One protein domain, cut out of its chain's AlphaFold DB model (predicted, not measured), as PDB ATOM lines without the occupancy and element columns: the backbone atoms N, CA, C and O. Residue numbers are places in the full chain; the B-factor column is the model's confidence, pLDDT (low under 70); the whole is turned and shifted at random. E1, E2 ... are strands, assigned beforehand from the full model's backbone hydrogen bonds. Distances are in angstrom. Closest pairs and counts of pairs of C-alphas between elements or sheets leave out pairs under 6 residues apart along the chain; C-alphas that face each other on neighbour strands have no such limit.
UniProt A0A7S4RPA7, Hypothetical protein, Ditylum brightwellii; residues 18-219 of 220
ATOM      1  N   GLN A  18      25.769 124.341 373.087       90.44
ATOM      2  CA  GLN A  18      24.828 123.389 373.653       90.44
ATOM      3  C   GLN A  18      25.095 123.290 375.148       90.44
ATOM      4  O   GLN A  18      26.189 122.897 375.563       90.44
ATOM      5  N   GLN A  19      24.149 123.743 375.966       88.94
ATOM      6  CA  GLN A  19      24.394 123.896 377.395       88.94
ATOM      7  C   GLN A  19      23.136 123.664 378.225       88.94
ATOM      8  O   GLN A  19      22.145 124.380 378.088       88.94
ATOM      9  N   ILE A  20      23.254 122.758 379.199       89.50
ATOM     10  CA  ILE A  20      22.284 122.639 380.284       89.50
ATOM     11  C   ILE A  20      22.330 123.897 381.152       89.50
ATOM     12  O   ILE A  20      23.383 124.294 381.666       89.50
ATOM     13  N   VAL A  21      21.167 124.506 381.334       87.62
ATOM     14  CA  VAL A  21      20.945 125.673 382.185       87.62
ATOM     15  C   VAL A  21      20.029 125.287 383.339       87.62
ATOM     16  O   VAL A  21      19.147 124.446 383.198       87.62
ATOM     17  N   ASN A  22      20.244 125.887 384.503       88.19
ATOM     18  CA  ASN A  22      19.433 125.645 385.693       88.19
ATOM     19  C   ASN A  22      18.825 126.955 386.181       88.19
ATOM     20  O   ASN A  22      19.290 128.034 385.812       88.19
ATOM     21  N   ASN A  23      17.817 126.838 387.046       85.38
ATOM     22  CA  ASN A  23      17.117 127.973 387.642       85.38
ATOM     23  C   ASN A  23      16.491 128.906 386.588       85.38
ATOM     24  O   ASN A  23      16.512 130.128 386.696       85.38
ATOM     25  N   VAL A  24      15.948 128.311 385.529       87.06
ATOM     26  CA  VAL A  24      15.293 129.044 384.452       87.06
ATOM     27  C   VAL A  24      13.902 129.484 384.906       87.06
ATOM     28  O   VAL A  24      13.109 128.677 385.399       87.06
ATOM     29  N   ASN A  25      13.603 130.767 384.710       86.88
ATOM     30  CA  ASN A  25      12.296 131.353 384.978       86.88
ATOM     31  C   ASN A  25      11.656 131.781 383.660       86.88
ATOM     32  O   ASN A  25      12.275 132.463 382.843       86.88
ATOM     33  N   VAL A  26      10.405 131.390 383.460       87.06
ATOM     34  CA  VAL A  26       9.628 131.680 382.260       87.06
ATOM     35  C   VAL A  26       8.354 132.396 382.667       87.06
ATOM     36  O   VAL A  26       7.584 131.896 383.487       87.06
ATOM     37  N   VAL A  27       8.124 133.553 382.060       84.75
ATOM     38  CA  VAL A  27       6.882 134.316 382.170       84.75
ATOM     39  C   VAL A  27       6.313 134.442 380.767       84.75
ATOM     40  O   VAL A  27       6.903 135.068 379.892       84.75
ATOM     41  N   SER A  28       5.165 133.824 380.523       85.69
ATOM     42  CA  SER A  28       4.543 133.805 379.205       85.69
ATOM     43  C   SER A  28       3.024 133.810 379.295       85.69
ATOM     44  O   SER A  28       2.431 133.256 380.222       85.69
ATOM     45  N   ASN A  29       2.392 134.407 378.286       84.44
ATOM     46  CA  ASN A  29       0.952 134.301 378.073       84.44
ATOM     47  C   ASN A  29       0.541 133.010 377.334       84.44
ATOM     48  O   ASN A  29      -0.652 132.778 377.142       84.44
ATOM     49  N   VAL A  30       1.497 132.157 376.948       85.81
ATOM     50  CA  VAL A  30       1.221 130.812 376.433       85.81
ATOM     51  C   VAL A  30       0.850 129.898 377.595       85.81
ATOM     52  O   VAL A  30       1.597 129.760 378.568       85.81
ATOM     53  N   ALA A  31      -0.324 129.273 377.501       85.62
ATOM     54  CA  ALA A  31      -0.855 128.423 378.558       85.62
ATOM     55  C   ALA A  31       0.122 127.288 378.910       85.62
ATOM     56  O   ALA A  31       0.613 126.583 378.033       85.62
ATOM     57  N   GLY A  32       0.395 127.118 380.206       87.75
ATOM     58  CA  GLY A  32       1.271 126.064 380.726       87.75
ATOM     59  C   GLY A  32       2.775 126.338 380.623       87.75
ATOM     60  O   GLY A  32       3.536 125.614 381.254       87.75
ATOM     61  N   LEU A  33       3.209 127.379 379.901       88.50
ATOM     62  CA  LEU A  33       4.635 127.658 379.690       88.50
ATOM     63  C   LEU A  33       5.301 128.368 380.885       88.50
ATOM     64  O   LEU A  33       6.483 128.159 381.154       88.50
ATOM     65  N   SER A  34       4.551 129.200 381.612       87.31
ATOM     66  CA  SER A  34       5.082 129.942 382.763       87.31
ATOM     67  C   SER A  34       5.533 129.019 383.902       87.31
ATOM     68  O   SER A  34       4.916 127.989 384.174       87.31
ATOM     69  N   GLY A  35       6.596 129.402 384.606       86.25
ATOM     70  CA  GLY A  35       7.104 128.700 385.785       86.25
ATOM     71  C   GLY A  35       8.515 129.142 386.165       86.25
ATOM     72  O   GLY A  35       9.143 129.929 385.463       86.25
ATOM     73  N   SER A  36       9.019 128.642 387.287       87.00
ATOM     74  CA  SER A  36      10.310 129.043 387.852       87.00
ATOM     75  C   SER A  36      11.106 127.839 388.326       87.00
ATOM     76  O   SER A  36      10.514 126.838 388.727       87.00
ATOM     77  N   GLY A  37      12.433 127.963 388.361       86.38
ATOM     78  CA  GLY A  37      13.305 126.886 388.834       86.38
ATOM     79  C   GLY A  37      13.443 125.728 387.843       86.38
ATOM     80  O   GLY A  37      13.846 124.633 388.234       86.38
ATOM     81  N   TYR A  38      13.124 125.955 386.567       90.50
ATOM     82  CA  TYR A  38      13.292 124.948 385.531       90.50
ATOM     83  C   TYR A  38      14.775 124.597 385.336       90.50
ATOM     84  O   TYR A  38      15.664 125.451 385.427       90.50
ATOM     85  N   THR A  39      15.033 123.340 384.996       91.38
ATOM     86  CA  THR A  39      16.234 122.947 384.254       91.38
ATOM     87  C   THR A  39      15.892 123.000 382.772       91.38
ATOM     88  O   THR A  39      14.767 122.683 382.376       91.38
ATOM     89  N   GLY A  40      16.843 123.438 381.962       90.62
ATOM     90  CA  GLY A  40      16.675 123.595 380.533       90.62
ATOM     91  C   GLY A  40      17.926 123.275 379.745       90.62
ATOM     92  O   GLY A  40      18.968 122.924 380.300       90.62
ATOM     93  N   ASN A  41      17.808 123.435 378.436       92.75
ATOM     94  CA  ASN A  41      18.894 123.260 377.492       92.75
ATOM     95  C   ASN A  41      18.860 124.386 376.458       92.75
ATOM     96  O   ASN A  41      17.794 124.775 375.977       92.75
ATOM     97  N   VAL A  42      20.033 124.930 376.162       92.38
ATOM     98  CA  VAL A  42      20.251 125.945 375.132       92.38
ATOM     99  C   VAL A  42      20.870 125.266 373.928       92.38
ATOM    100  O   VAL A  42      21.851 124.549 374.097       92.38
ATOM    101  N   GLU A  43      20.333 125.530 372.740       94.19
ATOM    102  CA  GLU A  43      20.752 124.922 371.473       94.19
ATOM    103  C   GLU A  43      20.945 126.012 370.424       94.19
ATOM    104  O   GLU A  43      20.042 126.361 369.661       94.19
ATOM    105  N   PHE A  44      22.125 126.638 370.461       92.69
ATOM    106  CA  PHE A  44      22.502 127.709 369.545       92.69
ATOM    107  C   PHE A  44      23.642 127.245 368.645       92.69
ATOM    108  O   PHE A  44      24.746 126.963 369.110       92.69
ATOM    109  N   TRP A  45      23.411 127.225 367.340       90.94
ATOM    110  CA  TRP A  45      24.446 126.890 366.366       90.94
ATOM    111  C   TRP A  45      24.143 127.505 364.999       90.94
ATOM    112  O   TRP A  45      22.986 127.722 364.656       90.94
ATOM    113  N   PRO A  46      25.168 127.777 364.177       89.75
ATOM    114  CA  PRO A  46      24.992 128.301 362.824       89.75
ATOM    115  C   PRO A  46      24.824 127.204 361.761       89.75
ATOM    116  O   PRO A  46      24.566 127.515 360.598       89.75
ATOM    117  N   TYR A  47      24.999 125.941 362.149       92.19
ATOM    118  CA  TYR A  47      25.056 124.791 361.256       92.19
ATOM    119  C   TYR A  47      23.701 124.094 361.098       92.19
ATOM    120  O   TYR A  47      22.683 124.520 361.651       92.19
ATOM    121  N   ASN A  48      23.697 123.020 360.316       96.31
ATOM    122  CA  ASN A  48      22.643 122.018 360.349       96.31
ATOM    123  C   ASN A  48      22.638 121.280 361.698       96.31
ATOM    124  O   ASN A  48      23.557 121.403 362.511       96.31
ATOM    125  N   TYR A  49      21.581 120.518 361.937       97.19
ATOM    126  CA  TYR A  49      21.432 119.674 363.113       97.19
ATOM    127  C   TYR A  49      20.461 118.538 362.812       97.19
ATOM    128  O   TYR A  49      19.722 118.576 361.821       97.19
ATOM    129  N   SER A  50      20.478 117.532 363.675       97.69
ATOM    130  CA  SER A  50      19.676 116.324 363.568       97.69
ATOM    131  C   SER A  50      19.025 115.981 364.914       97.69
ATOM    132  O   SER A  50      19.530 116.397 365.957       97.69
ATOM    133  N   PRO A  51      17.951 115.170 364.928       97.81
ATOM    134  CA  PRO A  51      17.218 114.821 366.151       97.81
ATOM    135  C   PRO A  51      17.975 113.960 367.169       97.81
ATOM    136  O   PRO A  51      17.357 113.347 368.032       97.81
ATOM    137  N   GLY A  52      19.279 113.739 367.000       96.88
ATOM    138  CA  GLY A  52      20.032 112.850 367.878       96.88
ATOM    139  C   GLY A  52      20.159 113.442 369.280       96.88
ATOM    140  O   GLY A  52      20.508 114.604 369.405       96.88
ATOM    141  N   ASN A  53      19.987 112.628 370.325       96.31
ATOM    142  CA  ASN A  53      20.155 113.041 371.723       96.31
ATOM    143  C   ASN A  53      21.585 112.818 372.249       96.31
ATOM    144  O   ASN A  53      21.811 112.004 373.150       96.31
ATOM    145  N   SER A  54      22.577 113.487 371.651       92.81
ATOM    146  CA  SER A  54      24.004 113.231 371.934       92.81
ATOM    147  C   SER A  54      24.437 113.596 373.356       92.81
ATOM    148  O   SER A  54      25.330 112.948 373.901       92.81
ATOM    149  N   LEU A  55      23.780 114.575 373.988       92.69
ATOM    150  CA  LEU A  55      24.016 114.934 375.391       92.69
ATOM    151  C   LEU A  55      23.217 114.084 376.385       92.69
ATOM    152  O   LEU A  55      23.309 114.310 377.593       92.69
ATOM    153  N   THR A  56      22.458 113.088 375.917       94.62
ATOM    154  CA  THR A  56      21.642 112.194 376.759       94.62
ATOM    155  C   THR A  56      20.675 112.954 377.671       94.62
ATOM    156  O   THR A  56      20.465 112.602 378.833       94.62
ATOM    157  N   ILE A  57      20.080 114.023 377.144       92.75
ATOM    158  CA  ILE A  57      19.142 114.876 377.865       92.75
ATOM    159  C   ILE A  57      17.909 114.045 378.242       92.75
ATOM    160  O   ILE A  57      17.267 113.466 377.358       92.75
ATOM    161  N   PRO A  58      17.559 113.949 379.539       91.88
ATOM    162  CA  PRO A  58      16.444 113.124 379.978       91.88
ATOM    163  C   PRO A  58      15.133 113.497 379.283       91.88
ATOM    164  O   PRO A  58      14.688 114.642 379.330       91.88
ATOM    165  N   GLY A  59      14.510 112.501 378.655       92.12
ATOM    166  CA  GLY A  59      13.234 112.643 377.959       92.12
ATOM    167  C   GLY A  59      13.312 113.225 376.547       92.12
ATOM    168  O   GLY A  59      12.258 113.293 375.922       92.12
ATOM    169  N   ALA A  60      14.480 113.647 376.052       95.62
ATOM    170  CA  ALA A  60      14.637 114.079 374.661       95.62
ATOM    171  C   ALA A  60      14.629 112.871 373.708       95.62
ATOM    172  O   ALA A  60      15.139 111.791 374.037       95.62
ATOM    173  N   SER A  61      14.013 113.055 372.547       95.88
ATOM    174  CA  SER A  61      13.897 112.073 371.474       95.88
ATOM    175  C   SER A  61      15.220 111.927 370.733       95.88
ATOM    176  O   SER A  61      16.029 112.838 370.686       95.88
ATOM    177  N   SER A  62      15.442 110.759 370.130       96.69
ATOM    178  CA  SER A  62      16.535 110.541 369.173       96.69
ATOM    179  C   SER A  62      16.045 110.517 367.717       96.69
ATOM    180  O   SER A  62      16.747 110.034 366.830       96.69
ATOM    181  N   SER A  63      14.783 110.889 367.483       96.25
ATOM    182  CA  SER A  63      14.080 110.705 366.199       96.25
ATOM    183  C   SER A  63      13.124 111.844 365.842       96.25
ATOM    184  O   SER A  63      12.480 111.819 364.795       96.25
ATOM    185  N   THR A  64      13.005 112.838 366.712       96.75
ATOM    186  CA  THR A  64      12.124 113.999 366.573       96.75
ATOM    187  C   THR A  64      12.897 115.207 367.067       96.75
ATOM    188  O   THR A  64      13.547 115.075 368.098       96.75
ATOM    189  N   PHE A  65      12.857 116.319 366.333       98.19
ATOM    190  CA  PHE A  65      13.577 117.522 366.747       98.19
ATOM    191  C   PHE A  65      12.924 118.084 368.014       98.19
ATOM    192  O   PHE A  65      11.714 118.343 368.032       98.19
ATOM    193  N   ASP A  66      13.684 118.165 369.101       95.88
ATOM    194  CA  ASP A  66      13.179 118.617 370.393       95.88
ATOM    195  C   ASP A  66      14.220 119.393 371.210       95.88
ATOM    196  O   ASP A  66      14.756 120.382 370.742       95.88
ATOM    197  N   TYR A  67      14.423 119.033 372.474       94.94
ATOM    198  CA  TYR A  67      15.239 119.756 373.442       94.94
ATOM    199  C   TYR A  67      16.572 119.084 373.743       94.94
ATOM    200  O   TYR A  67      17.214 119.418 374.748       94.94
ATOM    201  N   GLY A  68      16.958 118.116 372.917       95.94
ATOM    202  CA  GLY A  68      18.259 117.472 372.977       95.94
ATOM    203  C   GLY A  68      18.869 117.190 371.619       95.94
ATOM    204  O   GLY A  68      19.620 116.232 371.524       95.94
ATOM    205  N   ASP A  69      18.579 117.991 370.601       97.44
ATOM    206  CA  ASP A  69      19.098 117.799 369.250       97.44
ATOM    207  C   ASP A  69      20.634 117.839 369.180       97.44
ATOM    208  O   ASP A  69      21.336 118.342 370.059       97.44
ATOM    209  N   THR A  70      21.200 117.305 368.101       97.00
ATOM    210  CA  THR A  70      22.651 117.270 367.884       97.00
ATOM    211  C   THR A  70      23.038 118.156 366.722       97.00
ATOM    212  O   THR A  70      22.540 117.996 365.611       97.00
ATOM    213  N   VAL A  71      23.989 119.059 366.965       95.56
ATOM    214  CA  VAL A  71      24.597 119.851 365.897       95.56
ATOM    215  C   VAL A  71      25.338 118.952 364.906       95.56
ATOM    216  O   VAL A  71      26.185 118.139 365.281       95.56
ATOM    217  N   ASP A  72      25.084 119.168 363.622       94.94
ATOM    218  CA  ASP A  72      25.873 118.604 362.539       94.94
ATOM    219  C   ASP A  72      26.783 119.722 362.035       94.94
ATOM    220  O   ASP A  72      26.281 120.702 361.502       94.94
ATOM    221  N   LEU A  73      28.110 119.616 362.191       90.94
ATOM    222  CA  LEU A  73      29.083 120.683 361.862       90.94
ATOM    223  C   LEU A  73      29.265 120.918 360.342       90.94
ATOM    224  O   LEU A  73      30.379 120.982 359.821       90.94
ATOM    225  N   ASN A  74      28.160 121.006 359.608       90.31
ATOM    226  CA  ASN A  74      28.055 121.245 358.179       90.31
ATOM    227  C   ASN A  74      26.829 122.122 357.870       90.31
ATOM    228  O   ASN A  74      25.970 122.353 358.717       90.31
ATOM    229  N   GLY A  75      26.736 122.601 356.630       90.50
ATOM    230  CA  GLY A  75      25.584 123.379 356.183       90.50
ATOM    231  C   GLY A  75      25.419 124.712 356.915       90.50
ATOM    232  O   GLY A  75      26.356 125.244 357.511       90.50
ATOM    233  N   SER A  76      24.231 125.294 356.783       90.94
ATOM    234  CA  SER A  76      23.953 126.658 357.233       90.94
ATOM    235  C   SER A  76      22.475 126.870 357.530       90.94
ATOM    236  O   SER A  76      21.921 127.899 357.154       90.94
ATOM    237  N   PHE A  77      21.806 125.885 358.127       94.38
ATOM    238  CA  PHE A  77      20.424 126.065 358.560       94.38
ATOM    239  C   PHE A  77      20.373 127.077 359.717       94.38
ATOM    240  O   PHE A  77      19.816 128.164 359.579       94.38
ATOM    241  N   GLY A  78      21.083 126.790 360.808       93.31
ATOM    242  CA  GLY A  78      21.148 127.638 361.994       93.31
ATOM    243  C   GLY A  78      19.955 127.443 362.932       93.31
ATOM    244  O   GLY A  78      18.818 127.296 362.485       93.31
ATOM    245  N   SER A  79      20.221 127.450 364.236       94.19
ATOM    246  CA  SER A  79      19.231 127.317 365.306       94.19
ATOM    247  C   SER A  79      19.575 128.224 366.480       94.19
ATOM    248  O   SER A  79      20.748 128.417 366.821       94.19
ATOM    249  N   MET A  80      18.548 128.843 367.053       94.38
ATOM    250  CA  MET A  80      18.592 129.530 368.331       94.38
ATOM    251  C   MET A  80      17.363 129.100 369.123       94.38
ATOM    252  O   MET A  80      16.307 129.734 369.057       94.38
ATOM    253  N   GLN A  81      17.518 128.020 369.879       94.88
ATOM    254  CA  GLN A  81      16.439 127.427 370.652       94.88
ATOM    255  C   GLN A  81      16.763 127.377 372.129       94.88
ATOM    256  O   GLN A  81      17.916 127.228 372.553       94.88
ATOM    257  N   VAL A  82      15.707 127.499 372.921       93.69
ATOM    258  CA  VAL A  82      15.790 127.288 374.355       93.69
ATOM    259  C   VAL A  82      14.641 126.431 374.786       93.69
ATOM    260  O   VAL A  82      13.482 126.718 374.480       93.69
ATOM    261  N   HIS A  83      14.980 125.454 375.605       94.12
ATOM    262  CA  HIS A  83      14.057 124.484 376.132       94.12
ATOM    263  C   HIS A  83      14.118 124.423 377.650       94.12
ATOM    264  O   HIS A  83      15.140 124.741 378.259       94.12
ATOM    265  N   VAL A  84      13.033 123.956 378.255       93.12
ATOM    266  CA  VAL A  84      12.995 123.494 379.646       93.12
ATOM    267  C   VAL A  84      12.667 122.007 379.650       93.12
ATOM    268  O   VAL A  84      11.765 121.564 378.947       93.12
ATOM    269  N   ASN A  85      13.417 121.208 380.402       88.75
ATOM    270  CA  ASN A  85      13.336 119.745 380.372       88.75
ATOM    271  C   ASN A  85      13.100 119.099 381.747       88.75
ATOM    272  O   ASN A  85      12.977 117.879 381.845       88.75
ATOM    273  N   GLY A  86      12.977 119.897 382.808       85.25
ATOM    274  CA  GLY A  86      12.652 119.424 384.153       85.25
ATOM    275  C   GLY A  86      12.439 120.572 385.138       85.25
ATOM    276  O   GLY A  86      12.638 121.733 384.796       85.25
ATOM    277  N   GLY A  87      12.034 120.258 386.371       74.19
ATOM    278  CA  GLY A  87      11.907 121.248 387.452       74.19
ATOM    279  C   GLY A  87      10.595 122.045 387.495       74.19
ATOM    280  O   GLY A  87      10.423 122.846 388.406       74.19
ATOM    281  N   GLY A  88       9.638 121.807 386.587       72.25
ATOM    282  CA  GLY A  88       8.317 122.446 386.639       72.25
ATOM    283  C   GLY A  88       7.267 121.799 385.725       72.25
ATOM    284  O   GLY A  88       7.363 120.612 385.421       72.25
ATOM    285  N   GLY A  89       6.245 122.570 385.326       75.25
ATOM    286  CA  GLY A  89       5.053 122.070 384.619       75.25
ATOM    287  C   GLY A  89       5.169 121.957 383.093       75.25
ATOM    288  O   GLY A  89       4.407 121.200 382.494       75.25
ATOM    289  N   HIS A  90       6.116 122.667 382.469       86.00
ATOM    290  CA  HIS A  90       6.386 122.583 381.028       86.00
ATOM    291  C   HIS A  90       7.603 121.710 380.723       86.00
ATOM    292  O   HIS A  90       8.596 121.733 381.453       86.00
ATOM    293  N   ARG A  91       7.541 120.979 379.605       90.38
ATOM    294  CA  ARG A  91       8.684 120.276 379.019       90.38
ATOM    295  C   ARG A  91       8.716 120.499 377.509       90.38
ATOM    296  O   ARG A  91       7.747 120.194 376.812       90.38
ATOM    297  N   GLY A  92       9.842 120.998 377.028       93.69
ATOM    298  CA  GLY A  92      10.100 121.307 375.634       93.69
ATOM    299  C   GLY A  92      10.447 122.770 375.422       93.69
ATOM    300  O   GLY A  92      11.002 123.438 376.298       93.69
ATOM    301  N   THR A  93      10.130 123.260 374.239       94.88
ATOM    302  CA  THR A  93      10.567 124.554 373.736       94.88
ATOM    303  C   THR A  93       9.923 125.699 374.493       94.88
ATOM    304  O   THR A  93       8.720 125.702 374.760       94.88
ATOM    305  N   VAL A  94      10.741 126.689 374.840       94.00
ATOM    306  CA  VAL A  94      10.313 127.997 375.334       94.00
ATOM    307  C   VAL A  94      10.222 128.970 374.170       94.00
ATOM    308  O   VAL A  94       9.185 129.609 373.993       94.00
ATOM    309  N   PHE A  95      11.274 129.041 373.354       94.31
ATOM    310  CA  PHE A  95      11.244 129.700 372.055       94.31
ATOM    311  C   PHE A  95      12.163 128.999 371.057       94.31
ATOM    312  O   PHE A  95      13.146 128.362 371.445       94.31
ATOM    313  N   ALA A  96      11.862 129.197 369.778       96.25
ATOM    314  CA  ALA A  96      12.671 128.740 368.664       96.25
ATOM    315  C   ALA A  96      12.810 129.834 367.605       96.25
ATOM    316  O   ALA A  96      11.826 130.481 367.229       96.25
ATOM    317  N   PHE A  97      14.036 130.006 367.117       96.81
ATOM    318  CA  PHE A  97      14.343 130.722 365.888       96.81
ATOM    319  C   PHE A  97      15.380 129.956 365.093       96.81
ATOM    320  O   PHE A  97      16.574 130.004 365.390       96.81
ATOM    321  N   ASN A  98      14.902 129.266 364.067       97.56
ATOM    322  CA  ASN A  98      15.724 128.404 363.235       97.56
ATOM    323  C   ASN A  98      15.735 128.915 361.798       97.56
ATOM    324  O   ASN A  98      14.978 129.818 361.420       97.56
ATOM    325  N   ARG A  99      16.613 128.319 360.993       96.69
ATOM    326  CA  ARG A  99      16.758 128.627 359.573       96.69
ATOM    327  C   ARG A  99      17.120 130.093 359.319       96.69
ATOM    328  O   ARG A  99      16.608 130.742 358.412       96.69
ATOM    329  N   PHE A 100      17.994 130.650 360.159       94.38
ATOM    330  CA  PHE A 100      18.327 132.074 360.107       94.38
ATOM    331  C   PHE A 100      19.471 132.434 359.145       94.38
ATOM    332  O   PHE A 100      19.858 133.599 359.034       94.38
ATOM    333  N   ASN A 101      20.047 131.442 358.466       92.62
ATOM    334  CA  ASN A 101      21.316 131.583 357.754       92.62
ATOM    335  C   ASN A 101      21.235 131.414 356.232       92.62
ATOM    336  O   ASN A 101      22.223 131.712 355.564       92.62
ATOM    337  N   ASP A 102      20.120 130.952 355.668       92.62
ATOM    338  CA  ASP A 102      20.048 130.534 354.259       92.62
ATOM    339  C   ASP A 102      19.194 131.451 353.357       92.62
ATOM    340  O   ASP A 102      19.156 131.251 352.144       92.62
ATOM    341  N   GLY A 103      18.546 132.484 353.911       95.19
ATOM    342  CA  GLY A 103      17.660 133.391 353.171       95.19
ATOM    343  C   GLY A 103      16.273 132.817 352.865       95.19
ATOM    344  O   GLY A 103      15.469 133.472 352.196       95.19
ATOM    345  N   ALA A 104      15.955 131.612 353.336       97.56
ATOM    346  CA  ALA A 104      14.612 131.057 353.247       97.56
ATOM    347  C   ALA A 104      13.718 131.573 354.385       97.56
ATOM    348  O   ALA A 104      14.162 132.316 355.256       97.56
ATOM    349  N   VAL A 105      12.430 131.215 354.349       98.50
ATOM    350  CA  VAL A 105      11.494 131.597 355.413       98.50
ATOM    351  C   VAL A 105      11.934 130.929 356.713       98.50
ATOM    352  O   VAL A 105      12.018 129.703 356.761       98.50
ATOM    353  N   ALA A 106      12.200 131.736 357.738       98.38
ATOM    354  CA  ALA A 106      12.652 131.248 359.031       98.38
ATOM    355  C   ALA A 106      11.576 130.446 359.778       98.38
ATOM    356  O   ALA A 106      10.372 130.583 359.527       98.38
ATOM    357  N   ASP A 107      12.032 129.664 360.752       98.38
ATOM    358  CA  ASP A 107      11.178 128.921 361.670       98.38
ATOM    359  C   ASP A 107      11.077 129.692 362.988       98.38
ATOM    360  O   ASP A 107      12.105 129.986 363.596       98.38
ATOM    361  N   LEU A 108       9.866 130.031 363.431       97.12
ATOM    362  CA  LEU A 108       9.627 130.798 364.654       97.12
ATOM    363  C   LEU A 108       8.570 130.137 365.529       97.12
ATOM    364  O   LEU A 108       7.524 129.706 365.038       97.12
ATOM    365  N   GLY A 109       8.799 130.153 366.840       95.31
ATOM    366  CA  GLY A 109       7.847 129.601 367.790       95.31
ATOM    367  C   GLY A 109       8.072 130.023 369.233       95.31
ATOM    368  O   GLY A 109       9.184 130.355 369.638       95.31
ATOM    369  N   ILE A 110       6.987 129.991 370.007       93.88
ATOM    370  CA  ILE A 110       6.972 130.132 371.464       93.88
ATOM    371  C   ILE A 110       6.170 128.952 372.017       93.88
ATOM    372  O   ILE A 110       5.037 128.731 371.589       93.88
ATOM    373  N   GLY A 111       6.732 128.215 372.976       93.56
ATOM    374  CA  GLY A 111       6.166 126.934 373.407       93.56
ATOM    375  C   GLY A 111       6.415 125.815 372.388       93.56
ATOM    376  O   GLY A 111       7.067 126.027 371.368       93.56
ATOM    377  N   ASN A 112       5.871 124.625 372.647       94.06
ATOM    378  CA  ASN A 112       5.950 123.507 371.703       94.06
ATOM    379  C   ASN A 112       5.067 123.761 370.478       94.06
ATOM    380  O   ASN A 112       3.936 124.237 370.606       94.06
ATOM    381  N   ASN A 113       5.553 123.379 369.301       95.00
ATOM    382  CA  ASN A 113       4.760 123.400 368.082       95.00
ATOM    383  C   ASN A 113       3.617 122.369 368.166       95.00
ATOM    384  O   ASN A 113       3.886 121.175 368.318       95.00
ATOM    385  N   PRO A 114       2.342 122.780 368.029       92.06
ATOM    386  CA  PRO A 114       1.226 121.837 368.041       92.06
ATOM    387  C   PRO A 114       1.135 120.988 366.763       92.06
ATOM    388  O   PRO A 114       0.454 119.966 366.771       92.06
ATOM    389  N   ASN A 115       1.779 121.403 365.665       90.81
ATOM    390  CA  ASN A 115       1.678 120.756 364.357       90.81
ATOM    391  C   ASN A 115       3.068 120.615 363.710       90.81
ATOM    392  O   ASN A 115       3.520 121.505 362.990       90.81
ATOM    393  N   GLY A 116       3.739 119.484 363.936       94.56
ATOM    394  CA  GLY A 116       5.034 119.169 363.324       94.56
ATOM    395  C   GLY A 116       6.108 118.858 364.358       94.56
ATOM    396  O   GLY A 116       5.829 118.184 365.347       94.56
ATOM    397  N   GLN A 117       7.335 119.324 364.108       97.62
ATOM    398  CA  GLN A 117       8.449 119.135 365.036       97.62
ATOM    399  C   GLN A 117       8.234 119.973 366.306       97.62
ATOM    400  O   GLN A 117       7.992 121.176 366.161       97.62
ATOM    401  N   PRO A 118       8.305 119.372 367.511       96.56
ATOM    402  CA  PRO A 118       8.098 120.033 368.799       96.56
ATOM    403  C   PRO A 118       8.825 121.370 368.969       96.56
ATOM    404  O   PRO A 118       8.240 122.304 369.514       96.56
ATOM    405  N   ASP A 119      10.050 121.476 368.463       96.94
ATOM    406  CA  ASP A 119      10.930 122.646 368.555       96.94
ATOM    407  C   ASP A 119      10.811 123.650 367.400       96.94
ATOM    408  O   ASP A 119      11.640 124.549 367.249       96.94
ATOM    409  N   TRP A 120       9.768 123.509 366.580       98.06
ATOM    410  CA  TRP A 120       9.530 124.306 365.373       98.06
ATOM    411  C   TRP A 120      10.567 124.125 364.270       98.06
ATOM    412  O   TRP A 120      10.475 124.820 363.258       98.06
ATOM    413  N   SER A 121      11.512 123.193 364.395       98.06
ATOM    414  CA  SER A 121      12.403 122.844 363.293       98.06
ATOM    415  C   SER A 121      11.606 122.588 362.024       98.06
ATOM    416  O   SER A 121      10.567 121.926 362.056       98.06
ATOM    417  N   ILE A 122      12.088 123.145 360.912       97.12
ATOM    418  CA  ILE A 122      11.527 123.035 359.561       97.12
ATOM    419  C   ILE A 122      10.083 123.555 359.401       97.12
ATOM    420  O   ILE A 122       9.417 123.208 358.425       97.12
ATOM    421  N   ALA A 123       9.590 124.402 360.313       98.00
ATOM    422  CA  ALA A 123       8.228 124.948 360.255       98.00
ATOM    423  C   ALA A 123       7.994 125.954 359.109       98.00
ATOM    424  O   ALA A 123       6.876 126.057 358.606       98.00
ATOM    425  N   SER A 124       9.026 126.703 358.708       97.69
ATOM    426  CA  SER A 124       9.034 127.718 357.640       97.69
ATOM    427  C   SER A 124       7.833 128.670 357.705       97.69
ATOM    428  O   SER A 124       7.112 128.865 356.726       97.69
ATOM    429  N   ASN A 125       7.609 129.251 358.884       97.50
ATOM    430  CA  ASN A 125       6.381 129.958 359.255       97.50
ATOM    431  C   ASN A 125       6.587 131.437 359.621       97.50
ATOM    432  O   ASN A 125       5.631 132.093 360.034       97.50
ATOM    433  N   ALA A 126       7.789 132.006 359.480       97.31
ATOM    434  CA  ALA A 126       8.035 133.402 359.855       97.31
ATOM    435  C   ALA A 126       7.103 134.401 359.141       97.31
ATOM    436  O   ALA A 126       6.749 135.438 359.706       97.31
ATOM    437  N   ASN A 127       6.648 134.083 357.927       96.75
ATOM    438  CA  ASN A 127       5.697 134.889 357.155       96.75
ATOM    439  C   ASN A 127       4.269 134.893 357.730       96.75
ATOM    440  O   ASN A 127       3.472 135.723 357.307       96.75
ATOM    441  N   ALA A 128       3.942 134.006 358.672       94.25
ATOM    442  CA  ALA A 128       2.639 133.958 359.337       94.25
ATOM    443  C   ALA A 128       2.481 135.021 360.436       94.25
ATOM    444  O   ALA A 128       1.384 135.199 360.969       94.25
ATOM    445  N   PHE A 129       3.560 135.730 360.780       93.50
ATOM    446  CA  PHE A 129       3.574 136.720 361.850       93.50
ATOM    447  C   PHE A 129       3.643 138.158 361.309       93.50
ATOM    448  O   PHE A 129       4.241 138.427 360.270       93.50
ATOM    449  N   THR A 130       3.042 139.119 362.005       91.44
ATOM    450  CA  THR A 130       3.186 140.565 361.747       91.44
ATOM    451  C   THR A 130       4.225 141.204 362.662       91.44
ATOM    452  O   THR A 130       4.932 142.110 362.236       91.44
ATOM    453  N   VAL A 131       4.357 140.695 363.889       91.75
ATOM    454  CA  VAL A 131       5.405 141.063 364.850       91.75
ATOM    455  C   VAL A 131       6.323 139.865 365.029       91.75
ATOM    456  O   VAL A 131       5.831 138.755 365.229       91.75
ATOM    457  N   ARG A 132       7.638 140.089 364.949       94.06
ATOM    458  CA  ARG A 132       8.681 139.096 365.241       94.06
ATOM    459  C   ARG A 132       9.842 139.802 365.920       94.06
ATOM    460  O   ARG A 132      10.691 140.392 365.256       94.06
ATOM    461  N   ASN A 133       9.831 139.857 367.240       91.94
ATOM    462  CA  ASN A 133      10.789 140.656 367.997       91.94
ATOM    463  C   ASN A 133      11.534 139.776 368.990       91.94
ATOM    464  O   ASN A 133      10.909 139.060 369.774       91.94
ATOM    465  N   LEU A 134      12.858 139.893 368.972       92.12
ATOM    466  CA  LEU A 134      13.761 139.343 369.972       92.12
ATOM    467  C   LEU A 134      14.453 140.500 370.682       92.12
ATOM    468  O   LEU A 134      15.143 141.298 370.050       92.12
ATOM    469  N   LYS A 135      14.314 140.571 372.003       88.44
ATOM    470  CA  LYS A 135      15.142 141.440 372.843       88.44
ATOM    471  C   LYS A 135      15.972 140.609 373.804       88.44
ATOM    472  O   LYS A 135      15.502 139.602 374.327       88.44
ATOM    473  N   VAL A 136      17.198 141.049 374.046       88.44
ATOM    474  CA  VAL A 136      18.151 140.389 374.938       88.44
ATOM    475  C   VAL A 136      18.539 141.350 376.023       88.44
ATOM    476  O   VAL A 136      18.906 142.487 375.733       88.44
ATOM    477  N   PHE A 137      18.522 140.871 377.253       85.50
ATOM    478  CA  PHE A 137      18.879 141.657 378.412       85.50
ATOM    479  C   PHE A 137      19.931 140.942 379.243       85.50
ATOM    480  O   PHE A 137      20.033 139.716 379.202       85.50
ATOM    481  N   VAL A 138      20.671 141.701 380.038       86.56
ATOM    482  CA  VAL A 138      21.597 141.169 381.042       86.56
ATOM    483  C   VAL A 138      21.342 141.812 382.396       86.56
ATOM    484  O   VAL A 138      20.892 142.951 382.448       86.56
ATOM    485  N   LEU A 139      21.643 141.099 383.482       84.12
ATOM    486  CA  LEU A 139      21.642 141.650 384.840       84.12
ATOM    487  C   LEU A 139      23.086 141.974 385.265       84.12
ATOM    488  O   LEU A 139      23.821 141.038 385.611       84.12
ATOM    489  N   PRO A 140      23.517 143.250 385.232       83.56
ATOM    490  CA  PRO A 140      24.905 143.626 385.495       83.56
ATOM    491  C   PRO A 140      25.348 143.334 386.932       83.56
ATOM    492  O   PRO A 140      24.561 143.382 387.878       83.56
ATOM    493  N   THR A 141      26.641 143.072 387.099       83.81
ATOM    494  CA  THR A 141      27.318 142.881 388.386       83.81
ATOM    495  C   THR A 141      28.612 143.703 388.414       83.81
ATOM    496  O   THR A 141      29.496 143.418 387.602       83.81
ATOM    497  N   PRO A 142      28.774 144.680 389.332       78.81
ATOM    498  CA  PRO A 142      27.803 145.117 390.342       78.81
ATOM    499  C   PRO A 142      26.562 145.777 389.707       78.81
ATOM    500  O   PRO A 142      26.633 146.204 388.552       78.81
ATOM    501  N   PRO A 143      25.438 145.877 390.442       69.81
ATOM    502  CA  PRO A 143      24.257 146.569 389.952       69.81
ATOM    503  C   PRO A 143      24.595 147.997 389.492       69.81
ATOM    504  O   PRO A 143      25.444 148.657 390.112       69.81
ATOM    505  N   PRO A 144      23.940 148.495 388.431       64.62
ATOM    506  CA  PRO A 144      24.149 149.848 387.931       64.62
ATOM    507  C   PRO A 144      23.994 150.884 389.051       64.62
ATOM    508  O   PRO A 144      23.048 150.837 389.830       64.62
ATOM    509  N   GLN A 145      24.951 151.812 389.157       54.31
ATOM    510  CA  GLN A 145      24.959 152.852 390.202       54.31
ATOM    511  C   GLN A 145      23.949 153.984 389.940       54.31
ATOM    512  O   GLN A 145      23.674 154.791 390.822       54.31
ATOM    513  N   VAL A 146      23.404 154.043 388.725       55.62
ATOM    514  CA  VAL A 146      22.311 154.926 388.304       55.62
ATOM    515  C   VAL A 146      21.171 154.054 387.799       55.62
ATOM    516  O   VAL A 146      21.450 152.996 387.235       55.62
ATOM    517  N   ASP A 147      19.929 154.503 388.015       52.22
ATOM    518  CA  ASP A 147      18.694 153.787 387.672       52.22
ATOM    519  C   ASP A 147      18.781 153.231 386.238       52.22
ATOM    520  O   ASP A 147      18.768 154.004 385.269       52.22
ATOM    521  N   PRO A 148      19.027 151.919 386.078       50.44
ATOM    522  CA  PRO A 148      19.313 151.367 384.777       50.44
ATOM    523  C   PRO A 148      18.035 151.373 383.966       50.44
ATOM    524  O   PRO A 148      17.011 150.869 384.413       50.44
ATOM    525  N   TYR A 149      18.135 151.962 382.775       49.78
ATOM    526  CA  TYR A 149      17.191 151.850 381.671       49.78
ATOM    527  C   TYR A 149      16.180 150.717 381.880       49.78
ATOM    528  O   TYR A 149      16.529 149.542 381.775       49.78
ATOM    529  N   ILE A 150      14.947 151.102 382.218       46.69
ATOM    530  CA  ILE A 150      13.886 150.170 382.571       46.69
ATOM    531  C   ILE A 150      13.661 149.218 381.394       46.69
ATOM    532  O   ILE A 150      13.135 149.620 380.350       46.69
ATOM    533  N   ALA A 151      14.044 147.953 381.567       54.66
ATOM    534  CA  ALA A 151      13.525 146.869 380.758       54.66
ATOM    535  C   ALA A 151      12.001 146.917 380.881       54.66
ATOM    536  O   ALA A 151      11.477 146.841 381.984       54.66
ATOM    537  N   ASP A 152      11.338 147.187 379.757       50.94
ATOM    538  CA  ASP A 152       9.887 147.196 379.550       50.94
ATOM    539  C   ASP A 152       9.054 147.019 380.840       50.94
ATOM    540  O   ASP A 152       8.878 145.899 381.320       50.94
ATOM    541  N   LYS A 153       8.531 148.127 381.400       50.84
ATOM    542  CA  LYS A 153       7.742 148.154 382.657       50.84
ATOM    543  C   LYS A 153       6.582 147.153 382.696       50.84
ATOM    544  O   LYS A 153       6.012 146.923 383.759       50.84
ATOM    545  N   ASN A 154       6.209 146.592 381.549       50.00
ATOM    546  CA  ASN A 154       5.172 145.580 381.418       50.00
ATOM    547  C   ASN A 154       5.629 144.174 381.844       50.00
ATOM    548  O   ASN A 154       4.823 143.246 381.829       50.00
ATOM    549  N   ILE A 155       6.892 144.002 382.239       54.62
ATOM    550  CA  ILE A 155       7.437 142.741 382.734       54.62
ATOM    551  C   ILE A 155       7.797 142.891 384.214       54.62
ATOM    552  O   ILE A 155       8.815 143.486 384.556       54.62
ATOM    553  N   GLN A 156       6.986 142.295 385.094       54.62
ATOM    554  CA  GLN A 156       7.147 142.394 386.554       54.62
ATOM    555  C   GLN A 156       8.512 141.919 387.090       54.62
ATOM    556  O   GLN A 156       8.948 142.419 388.120       54.62
ATOM    557  N   ASP A 157       9.202 141.025 386.378       58.53
ATOM    558  CA  ASP A 157      10.462 140.409 386.825       58.53
ATOM    559  C   ASP A 157      11.720 140.949 386.109       58.53
ATOM    560  O   ASP A 157      12.819 140.433 386.312       58.53
ATOM    561  N   ALA A 158      11.594 141.975 385.259       63.34
ATOM    562  CA  ALA A 158      12.728 142.539 384.517       63.34
ATOM    563  C   ALA A 158      13.510 143.616 385.293       63.34
ATOM    564  O   ALA A 158      14.353 144.300 384.711       63.34
ATOM    565  N   ASP A 159      13.245 143.780 386.591       72.31
ATOM    566  CA  ASP A 159      13.911 144.797 387.401       72.31
ATOM    567  C   ASP A 159      15.441 144.610 387.401       72.31
ATOM    568  O   ASP A 159      15.964 143.498 387.515       72.31
ATOM    569  N   GLY A 160      16.166 145.710 387.203       76.81
ATOM    570  CA  GLY A 160      17.628 145.734 387.095       76.81
ATOM    571  C   GLY A 160      18.235 145.162 385.802       76.81
ATOM    572  O   GLY A 160      19.444 145.310 385.601       76.81
ATOM    573  N   PHE A 161      17.455 144.537 384.910       81.31
ATOM    574  CA  PHE A 161      17.963 144.065 383.619       81.31
ATOM    575  C   PHE A 161      18.180 145.225 382.637       81.31
ATOM    576  O   PHE A 161      17.340 146.106 382.483       81.31
ATOM    577  N   GLN A 162      19.294 145.187 381.907       83.56
ATOM    578  CA  GLN A 162      19.651 146.156 380.873       83.56
ATOM    579  C   GLN A 162      19.506 145.550 379.480       83.56
ATOM    580  O   GLN A 162      19.984 144.444 379.234       83.56
ATOM    581  N   LEU A 163      18.878 146.284 378.557       85.00
ATOM    582  CA  LEU A 163      18.749 145.885 377.154       85.00
ATOM    583  C   LEU A 163      20.119 145.892 376.465       85.00
ATOM    584  O   LEU A 163      20.777 146.929 376.402       85.00
ATOM    585  N   VAL A 164      20.505 144.748 375.903       86.12
ATOM    586  CA  VAL A 164      21.723 144.580 375.099       86.12
ATOM    587  C   VAL A 164      21.401 144.645 373.615       86.12
ATOM    588  O   VAL A 164      21.982 145.455 372.904       86.12
ATOM    589  N   TYR A 165      20.461 143.814 373.164       89.12
ATOM    590  CA  TYR A 165      20.095 143.712 371.755       89.12
ATOM    591  C   TYR A 165      18.588 143.823 371.576       89.12
ATOM    592  O   TYR A 165      17.834 143.225 372.345       89.12
ATOM    593  N   ALA A 166      18.155 144.508 370.524       89.50
ATOM    594  CA  ALA A 166      16.809 144.388 369.973       89.50
ATOM    595  C   ALA A 166      16.910 144.031 368.489       89.50
ATOM    596  O   ALA A 166      17.673 144.648 367.750       89.50
ATOM    597  N   LEU A 167      16.164 143.014 368.069       92.56
ATOM    598  CA  LEU A 167      16.147 142.509 366.705       92.56
ATOM    599  C   LEU A 167      14.704 142.369 366.224       92.56
ATOM    600  O   LEU A 167      13.925 141.586 366.779       92.56
ATOM    601  N   ASP A 168      14.388 143.087 365.150       95.12
ATOM    602  CA  ASP A 168      13.224 142.805 364.320       95.12
ATOM    603  C   ASP A 168      13.592 141.667 363.369       95.12
ATOM    604  O   ASP A 168      14.405 141.823 362.458       95.12
ATOM    605  N   ILE A 169      13.032 140.484 363.611       94.81
ATOM    606  CA  ILE A 169      13.389 139.290 362.850       94.81
ATOM    607  C   ILE A 169      12.734 139.388 361.461       94.81
ATOM    608  O   ILE A 169      11.499 139.471 361.364       94.81
ATOM    609  N   PRO A 170      13.521 139.367 360.371       95.94
ATOM    610  CA  PRO A 170      12.973 139.355 359.026       95.94
ATOM    611  C   PRO A 170      12.324 137.999 358.738       95.94
ATOM    612  O   PRO A 170      12.629 136.992 359.367       95.94
ATOM    613  N   THR A 171      11.443 137.953 357.742       97.69
ATOM    614  CA  THR A 171      10.862 136.683 357.282       97.69
ATOM    615  C   THR A 171      11.925 135.753 356.695       97.69
ATOM    616  O   THR A 171      11.857 134.547 356.904       97.69
ATOM    617  N   ASN A 172      12.903 136.326 355.981       97.88
ATOM    618  CA  ASN A 172      13.923 135.627 355.198       97.88
ATOM    619  C   ASN A 172      15.354 136.025 355.619       97.88
ATOM    620  O   ASN A 172      16.083 136.623 354.823       97.88
ATOM    621  N   PRO A 173      15.755 135.799 356.880       95.38
ATOM    622  CA  PRO A 173      17.104 136.120 357.346       95.38
ATOM    623  C   PRO A 173      18.169 135.342 356.563       95.38
ATOM    624  O   PRO A 173      18.020 134.161 356.261       95.38
ATOM    625  N   ASN A 174      19.284 136.008 356.267       93.81
ATOM    626  CA  ASN A 174      20.476 135.383 355.703       93.81
ATOM    627  C   ASN A 174      21.699 135.829 356.504       93.81
ATOM    628  O   ASN A 174      22.537 136.600 356.026       93.81
ATOM    629  N   TYR A 175      21.775 135.364 357.754       89.38
ATOM    630  CA  TYR A 175      22.831 135.782 358.673       89.38
ATOM    631  C   TYR A 175      24.210 135.194 358.370       89.38
ATOM    632  O   TYR A 175      25.215 135.628 358.935       89.38
ATOM    633  N   ARG A 176      24.279 134.278 357.399       86.31
ATOM    634  CA  ARG A 176      25.529 133.847 356.778       86.31
ATOM    635  C   ARG A 176      26.098 134.903 355.833       86.31
ATOM    636  O   ARG A 176      27.314 135.047 355.759       86.31
ATOM    637  N   ALA A 177      25.245 135.592 355.074       88.12
ATOM    638  CA  ALA A 177      25.675 136.588 354.093       88.12
ATOM    639  C   ALA A 177      25.853 137.988 354.698       88.12
ATOM    640  O   ALA A 177      26.710 138.742 354.243       88.12
ATOM    641  N   ALA A 178      25.056 138.342 355.706       85.62
ATOM    642  CA  ALA A 178      25.111 139.644 356.362       85.62
ATOM    643  C   ALA A 178      24.820 139.515 357.855       85.62
ATOM    644  O   ALA A 178      23.983 138.721 358.256       85.62
ATOM    645  N   LYS A 179      25.469 140.320 358.697       82.94
ATOM    646  CA  LYS A 179      25.178 140.318 360.137       82.94
ATOM    647  C   LYS A 179      23.707 140.685 360.425       82.94
ATOM    648  O   LYS A 179      23.127 141.436 359.638       82.94
ATOM    649  N   PRO A 180      23.122 140.222 361.548       88.38
ATOM    650  CA  PRO A 180      21.825 140.718 361.997       88.38
ATOM    651  C   PRO A 180      21.834 142.243 362.134       88.38
ATOM    652  O   PRO A 180      22.791 142.818 362.659       88.38
ATOM    653  N   ASP A 181      20.771 142.882 361.655       89.19
ATOM    654  CA  ASP A 181      20.567 144.324 361.784       89.19
ATOM    655  C   ASP A 181      19.802 144.605 363.079       89.19
ATOM    656  O   ASP A 181      18.573 144.522 363.137       89.19
ATOM    657  N   TYR A 182      20.547 144.819 364.161       88.00
ATOM    658  CA  TYR A 182      19.966 145.112 365.463       88.00
ATOM    659  C   TYR A 182      19.459 146.558 365.505       88.00
ATOM    660  O   TYR A 182      20.225 147.495 365.292       88.00
ATOM    661  N   SER A 183      18.188 146.752 365.863       90.69
ATOM    662  CA  SER A 183      17.617 148.086 366.091       90.69
ATOM    663  C   SER A 183      18.138 148.738 367.378       90.69
ATOM    664  O   SER A 183      18.092 149.958 367.520       90.69
ATOM    665  N   VAL A 184      18.677 147.930 368.298       86.12
ATOM    666  CA  VAL A 184      19.471 148.363 369.458       86.12
ATOM    667  C   VAL A 184      20.664 147.425 369.613       86.12
ATOM    668  O   VAL A 184      20.466 146.214 369.673       86.12
ATOM    669  N   ASP A 185      21.870 147.979 369.745       86.94
ATOM    670  CA  ASP A 185      23.103 147.252 370.076       86.94
ATOM    671  C   ASP A 185      23.895 148.027 371.139       86.94
ATOM    672  O   ASP A 185      24.620 148.977 370.842       86.94
ATOM    673  N   ASN A 186      23.736 147.616 372.397       85.31
ATOM    674  CA  ASN A 186      24.451 148.152 373.557       85.31
ATOM    675  C   ASN A 186      25.583 147.219 374.014       85.31
ATOM    676  O   ASN A 186      26.049 147.325 375.149       85.31
ATOM    677  N   SER A 187      26.022 146.278 373.173       83.94
ATOM    678  CA  SER A 187      26.989 145.241 373.562       83.94
ATOM    679  C   SER A 187      28.311 145.797 374.086       83.94
ATOM    680  O   SER A 187      28.887 145.243 375.018       83.94
ATOM    681  N   GLN A 188      28.750 146.946 373.566       83.38
ATOM    682  CA  GLN A 188      29.953 147.650 374.023       83.38
ATOM    683  C   GLN A 188      29.827 148.236 375.436       83.38
ATOM    684  O   GLN A 188      30.832 148.574 376.058       83.38
ATOM    685  N   SER A 189      28.604 148.383 375.946       79.12
ATOM    686  CA  SER A 189      28.316 148.889 377.292       79.12
ATOM    687  C   SER A 189      28.060 147.773 378.305       79.12
ATOM    688  O   SER A 189      27.870 148.059 379.487       79.12
ATOM    689  N   VAL A 190      28.054 146.510 377.868       77.50
ATOM    690  CA  VAL A 190      27.865 145.363 378.755       77.50
ATOM    691  C   VAL A 190      29.149 145.110 379.540       77.50
ATOM    692  O   VAL A 190      30.190 144.775 378.979       77.50
ATOM    693  N   SER A 191      29.066 145.263 380.859       78.62
ATOM    694  CA  SER A 191      30.092 144.828 381.809       78.62
ATOM    695  C   SER A 191      29.836 143.379 382.255       78.62
ATOM    696  O   SER A 191      29.022 142.669 381.667       78.62
ATOM    697  N   SER A 192      30.528 142.906 383.297       85.06
ATOM    698  CA  SER A 192      30.204 141.623 383.930       85.06
ATOM    699  C   SER A 192      28.727 141.558 384.324       85.06
ATOM    700  O   SER A 192      28.183 142.519 384.865       85.06
ATOM    701  N   PHE A 193      28.089 140.416 384.087       86.06
ATOM    702  CA  PHE A 193      26.684 140.176 384.400       86.06
ATOM    703  C   PHE A 193      26.495 138.783 385.002       86.06
ATOM    704  O   PHE A 193      27.295 137.882 384.765       86.06
ATOM    705  N   SER A 194      25.411 138.604 385.757       83.62
ATOM    706  CA  SER A 194      25.059 137.325 386.402       83.62
ATOM    707  C   SER A 194      23.923 136.579 385.701       83.62
ATOM    708  O   SER A 194      23.730 135.384 385.911       83.62
ATOM    709  N   ARG A 195      23.117 137.271 384.888       82.38
ATOM    710  CA  ARG A 195      21.943 136.683 384.225       82.38
ATOM    711  C   ARG A 195      21.766 137.225 382.822       82.38
ATOM    712  O   ARG A 195      22.152 138.359 382.550       82.38
ATOM    713  N   ILE A 196      21.128 136.422 381.977       86.00
ATOM    714  CA  ILE A 196      20.716 136.783 380.622       86.00
ATOM    715  C   ILE A 196      19.219 136.510 380.461       86.00
ATOM    716  O   ILE A 196      18.706 135.498 380.928       86.00
ATOM    717  N   ALA A 197      18.498 137.406 379.806       86.38
ATOM    718  CA  ALA A 197      17.081 137.223 379.518       86.38
ATOM    719  C   ALA A 197      16.792 137.444 378.037       86.38
ATOM    720  O   ALA A 197      17.454 138.240 377.371       86.38
ATOM    721  N   TYR A 198      15.778 136.748 377.542       89.25
ATOM    722  CA  TYR A 198      15.286 136.812 376.178       89.25
ATOM    723  C   TYR A 198      13.792 137.101 376.212       89.25
ATOM    724  O   TYR A 198      13.015 136.300 376.728       89.25
ATOM    725  N   LEU A 199      13.382 138.229 375.643       87.88
ATOM    726  CA  LEU A 199      11.977 138.545 375.419       87.88
ATOM    727  C   LEU A 199      11.634 138.292 373.955       87.88
ATOM    728  O   LEU A 199      12.226 138.901 373.063       87.88
ATOM    729  N   TRP A 200      10.643 137.437 373.741       89.19
ATOM    730  CA  TRP A 200      10.091 137.081 372.444       89.19
ATOM    731  C   TRP A 200       8.666 137.591 372.315       89.19
ATOM    732  O   TRP A 200       7.834 137.372 373.194       89.19
ATOM    733  N   SER A 201       8.374 138.260 371.202       89.25
ATOM    734  CA  SER A 201       7.012 138.673 370.847       89.25
ATOM    735  C   SER A 201       6.711 138.298 369.403       89.25
ATOM    736  O   SER A 201       7.395 138.755 368.484       89.25
ATOM    737  N   LEU A 202       5.681 137.472 369.221       91.19
ATOM    738  CA  LEU A 202       5.174 137.004 367.937       91.19
ATOM    739  C   LEU A 202       3.683 137.345 367.821       91.19
ATOM    740  O   LEU A 202       2.894 136.922 368.654       91.19
ATOM    741  N   THR A 203       3.250 138.047 366.778       89.94
ATOM    742  CA  THR A 203       1.809 138.289 366.532       89.94
ATOM    743  C   THR A 203       1.403 137.597 365.251       89.94
ATOM    744  O   THR A 203       1.991 137.889 364.218       89.94
ATOM    745  N   ILE A 204       0.414 136.702 365.283       85.12
ATOM    746  CA  ILE A 204      -0.066 136.010 364.076       85.12
ATOM    747  C   ILE A 204      -0.872 136.991 363.211       85.12
ATOM    748  O   ILE A 204      -1.640 137.803 363.736       85.12
ATOM    749  N   ILE A 205      -0.737 136.909 361.886       79.81
ATOM    750  CA  ILE A 205      -1.552 137.680 360.936       79.81
ATOM    751  C   ILE A 205      -3.042 137.461 361.221       79.81
ATOM    752  O   ILE A 205      -3.518 136.335 361.316       79.81
ATOM    753  N   GLY A 206      -3.790 138.557 361.349       75.44
ATOM    754  CA  GLY A 206      -5.229 138.508 361.622       75.44
ATOM    755  C   GLY A 206      -5.594 138.191 363.076       75.44
ATOM    756  O   GLY A 206      -6.775 138.224 363.411       75.44
ATOM    757  N   SER A 207      -4.614 137.944 363.954       70.88
ATOM    758  CA  SER A 207      -4.827 137.909 365.404       70.88
ATOM    759  C   SER A 207      -4.563 139.291 366.012       70.88
ATOM    760  O   SER A 207      -3.597 139.963 365.657       70.88
ATOM    761  N   GLY A 208      -5.437 139.734 366.919       58.69
ATOM    762  CA  GLY A 208      -5.275 141.006 367.637       58.69
ATOM    763  C   GLY A 208      -4.390 140.917 368.886       58.69
ATOM    764  O   GLY A 208      -4.124 141.943 369.506       58.69
ATOM    765  N   SER A 209      -3.949 139.716 369.277       61.28
ATOM    766  CA  SER A 209      -3.182 139.489 370.506       61.28
ATOM    767  C   SER A 209      -1.823 138.855 370.200       61.28
ATOM    768  O   SER A 209      -1.784 137.811 369.544       61.28
ATOM    769  N   PRO A 210      -0.709 139.445 370.672       61.38
ATOM    770  CA  PRO A 210       0.608 138.838 370.535       61.38
ATOM    771  C   PRO A 210       0.729 137.586 371.416       61.38
ATOM    772  O   PRO A 210       0.273 137.560 372.559       61.38
ATOM    773  N   TRP A 211       1.401 136.567 370.899       58.91
ATOM    774  CA  TRP A 211       2.053 135.525 371.682       58.91
ATOM    775  C   TRP A 211       3.355 136.120 372.219       58.91
ATOM    776  O   TRP A 211       4.214 136.557 371.452       58.91
ATOM    777  N   THR A 212       3.508 136.163 373.537       57.25
ATOM    778  CA  THR A 212       4.668 136.764 374.197       57.25
ATOM    779  C   THR A 212       5.232 135.784 375.216       57.25
ATOM    780  O   THR A 212       4.525 135.243 376.070       57.25
ATOM    781  N   SER A 213       6.536 135.548 375.142       57.12
ATOM    782  CA  SER A 213       7.266 134.777 376.140       57.12
ATOM    783  C   SER A 213       8.518 135.525 376.521       57.12
ATOM    784  O   SER A 213       9.328 135.904 375.677       57.12
ATOM    785  N   LEU A 214       8.652 135.749 377.814       56.41
ATOM    786  CA  LEU A 214       9.885 136.163 378.423       56.41
ATOM    787  C   LEU A 214      10.518 134.963 379.102       56.41
ATOM    788  O   LEU A 214       9.930 134.305 379.961       56.41
ATOM    789  N   LEU A 215      11.772 134.754 378.759       59.34
ATOM    790  CA  LEU A 215      12.606 133.711 379.298       59.34
ATOM    791  C   LEU A 215      13.803 134.347 379.986       59.34
ATOM    792  O   LEU A 215      14.644 134.975 379.347       59.34
ATOM    793  N   MET A 216      13.891 134.169 381.293       58.28
ATOM    794  CA  MET A 216      15.041 134.557 382.095       58.28
ATOM    795  C   MET A 216      15.877 133.320 382.386       58.28
ATOM    796  O   MET A 216      15.430 132.389 383.056       58.28
ATOM    797  N   MET A 217      17.112 133.325 381.900       57.84
ATOM    798  CA  MET A 217      18.081 132.284 382.195       57.84
ATOM    799  C   MET A 217      19.160 132.802 383.119       57.84
ATOM    800  O   MET A 217      19.660 133.924 382.993       57.84
ATOM    801  N   HIS A 218      19.577 131.952 384.041       51.41
ATOM    802  CA  HIS A 218      20.739 132.254 384.855       51.41
ATOM    803  C   HIS A 218      21.977 131.718 384.140       51.41
ATOM    804  O   HIS A 218      22.050 130.544 383.774       51.41
ATOM    805  N   GLY A 219      22.918 132.626 383.872       38.38
ATOM    806  CA  GLY A 219      24.286 132.257 383.536       38.38
ATOM    807  C   GLY A 219      24.994 131.793 384.808       38.38
ATOM    808  O   GLY A 219      24.563 132.142 385.904       38.38
TER     809      GLY A 219
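Overview. This is residues 18 to 219 of the 220 residues of the protein "Hypothetical protein" of Ditylum brightwellii (UniProt A0A7S4RPA7). One long antiparallel sheet of ten strands is folded back on itself at E1 into two leaves, E7, E6, E5 and E2 over E12, E11, E8, E9 and E10, like a lopsided sandwich. The leaves come nearest where E6 and E7 meet E11 and E12, while E9 and E10 lie away from the first leaf; a small separate hairpin, E3 and E4, lies outside the first leaf. The printed part has 202 residues, with no named helix and twelve named strands, E1 to E12 along the chain; the class is all strand, though named strands hold 90 residues, under half. The sheet's order is E7, E6, E5, E2, E1, E12, E11, E8, E9, E10. The whole is compact, with a radius of gyration of the C-alphas of 16.3 A and spans of 49 by 36 by 35 A.

Arrangement. E1, residues 18 to 28, bends by 84 degrees at residue 22 and is the hinge of the folded sheet, one sheet bent back into two facing leaves. It forms a hairpin with E2, residues 35 to 45, with N 21 and O 40 2.9 A apart. E3, residues 48 to 50, and E4, residues 70 to 72, pair with N 50 and O 70 2.9 A apart. E5, residues 79 to 86, is beside E2, with N 43 and O 81 3.0 A apart. E5, E6, residues 92 to 98, and E7, residues 107 to 110, are a meander, each strand the antiparallel neighbour of the one before; N 82 and O 95 are 3.1 A apart, N 96 and O 109 2.9 A. E8, residues 129 to 140, E9, residues 162 to 168, and E10, residues 182 to 185, are another meander; N 136 and O 165 are 2.8 A apart, N 166 and O 184 3.0 A. With E11, residues 193 to 204, beside E8, they form a Greek key, its fourth strand neighbouring its first; N 135 and O 199 are 2.9 A apart. E12, residues 211 to 218, is between E11, N 198 to O 215 2.8 A, and E1, N 27 to O 214 2.9 A. Across the leaves, the closest C-alphas of E7 and E12, Ile 110 and Ser 213, are 6.6 A apart.

Along the chain. E1 begins at C-alpha 18, (24.828, 123.389, 373.653). E8 spans 32.6 A and E11 33.9 A. E12 ends at C-alpha 218, (20.739, 132.254, 384.855).

Size, cuts and confidence. The farthest C-alphas, Ser 63 and Val 146, are 50.1 A apart. The printed part has no cut. Four links are long, among them residues 141 to 161. Residues 143 to 158 and 208 to 219 have pLDDT under 70.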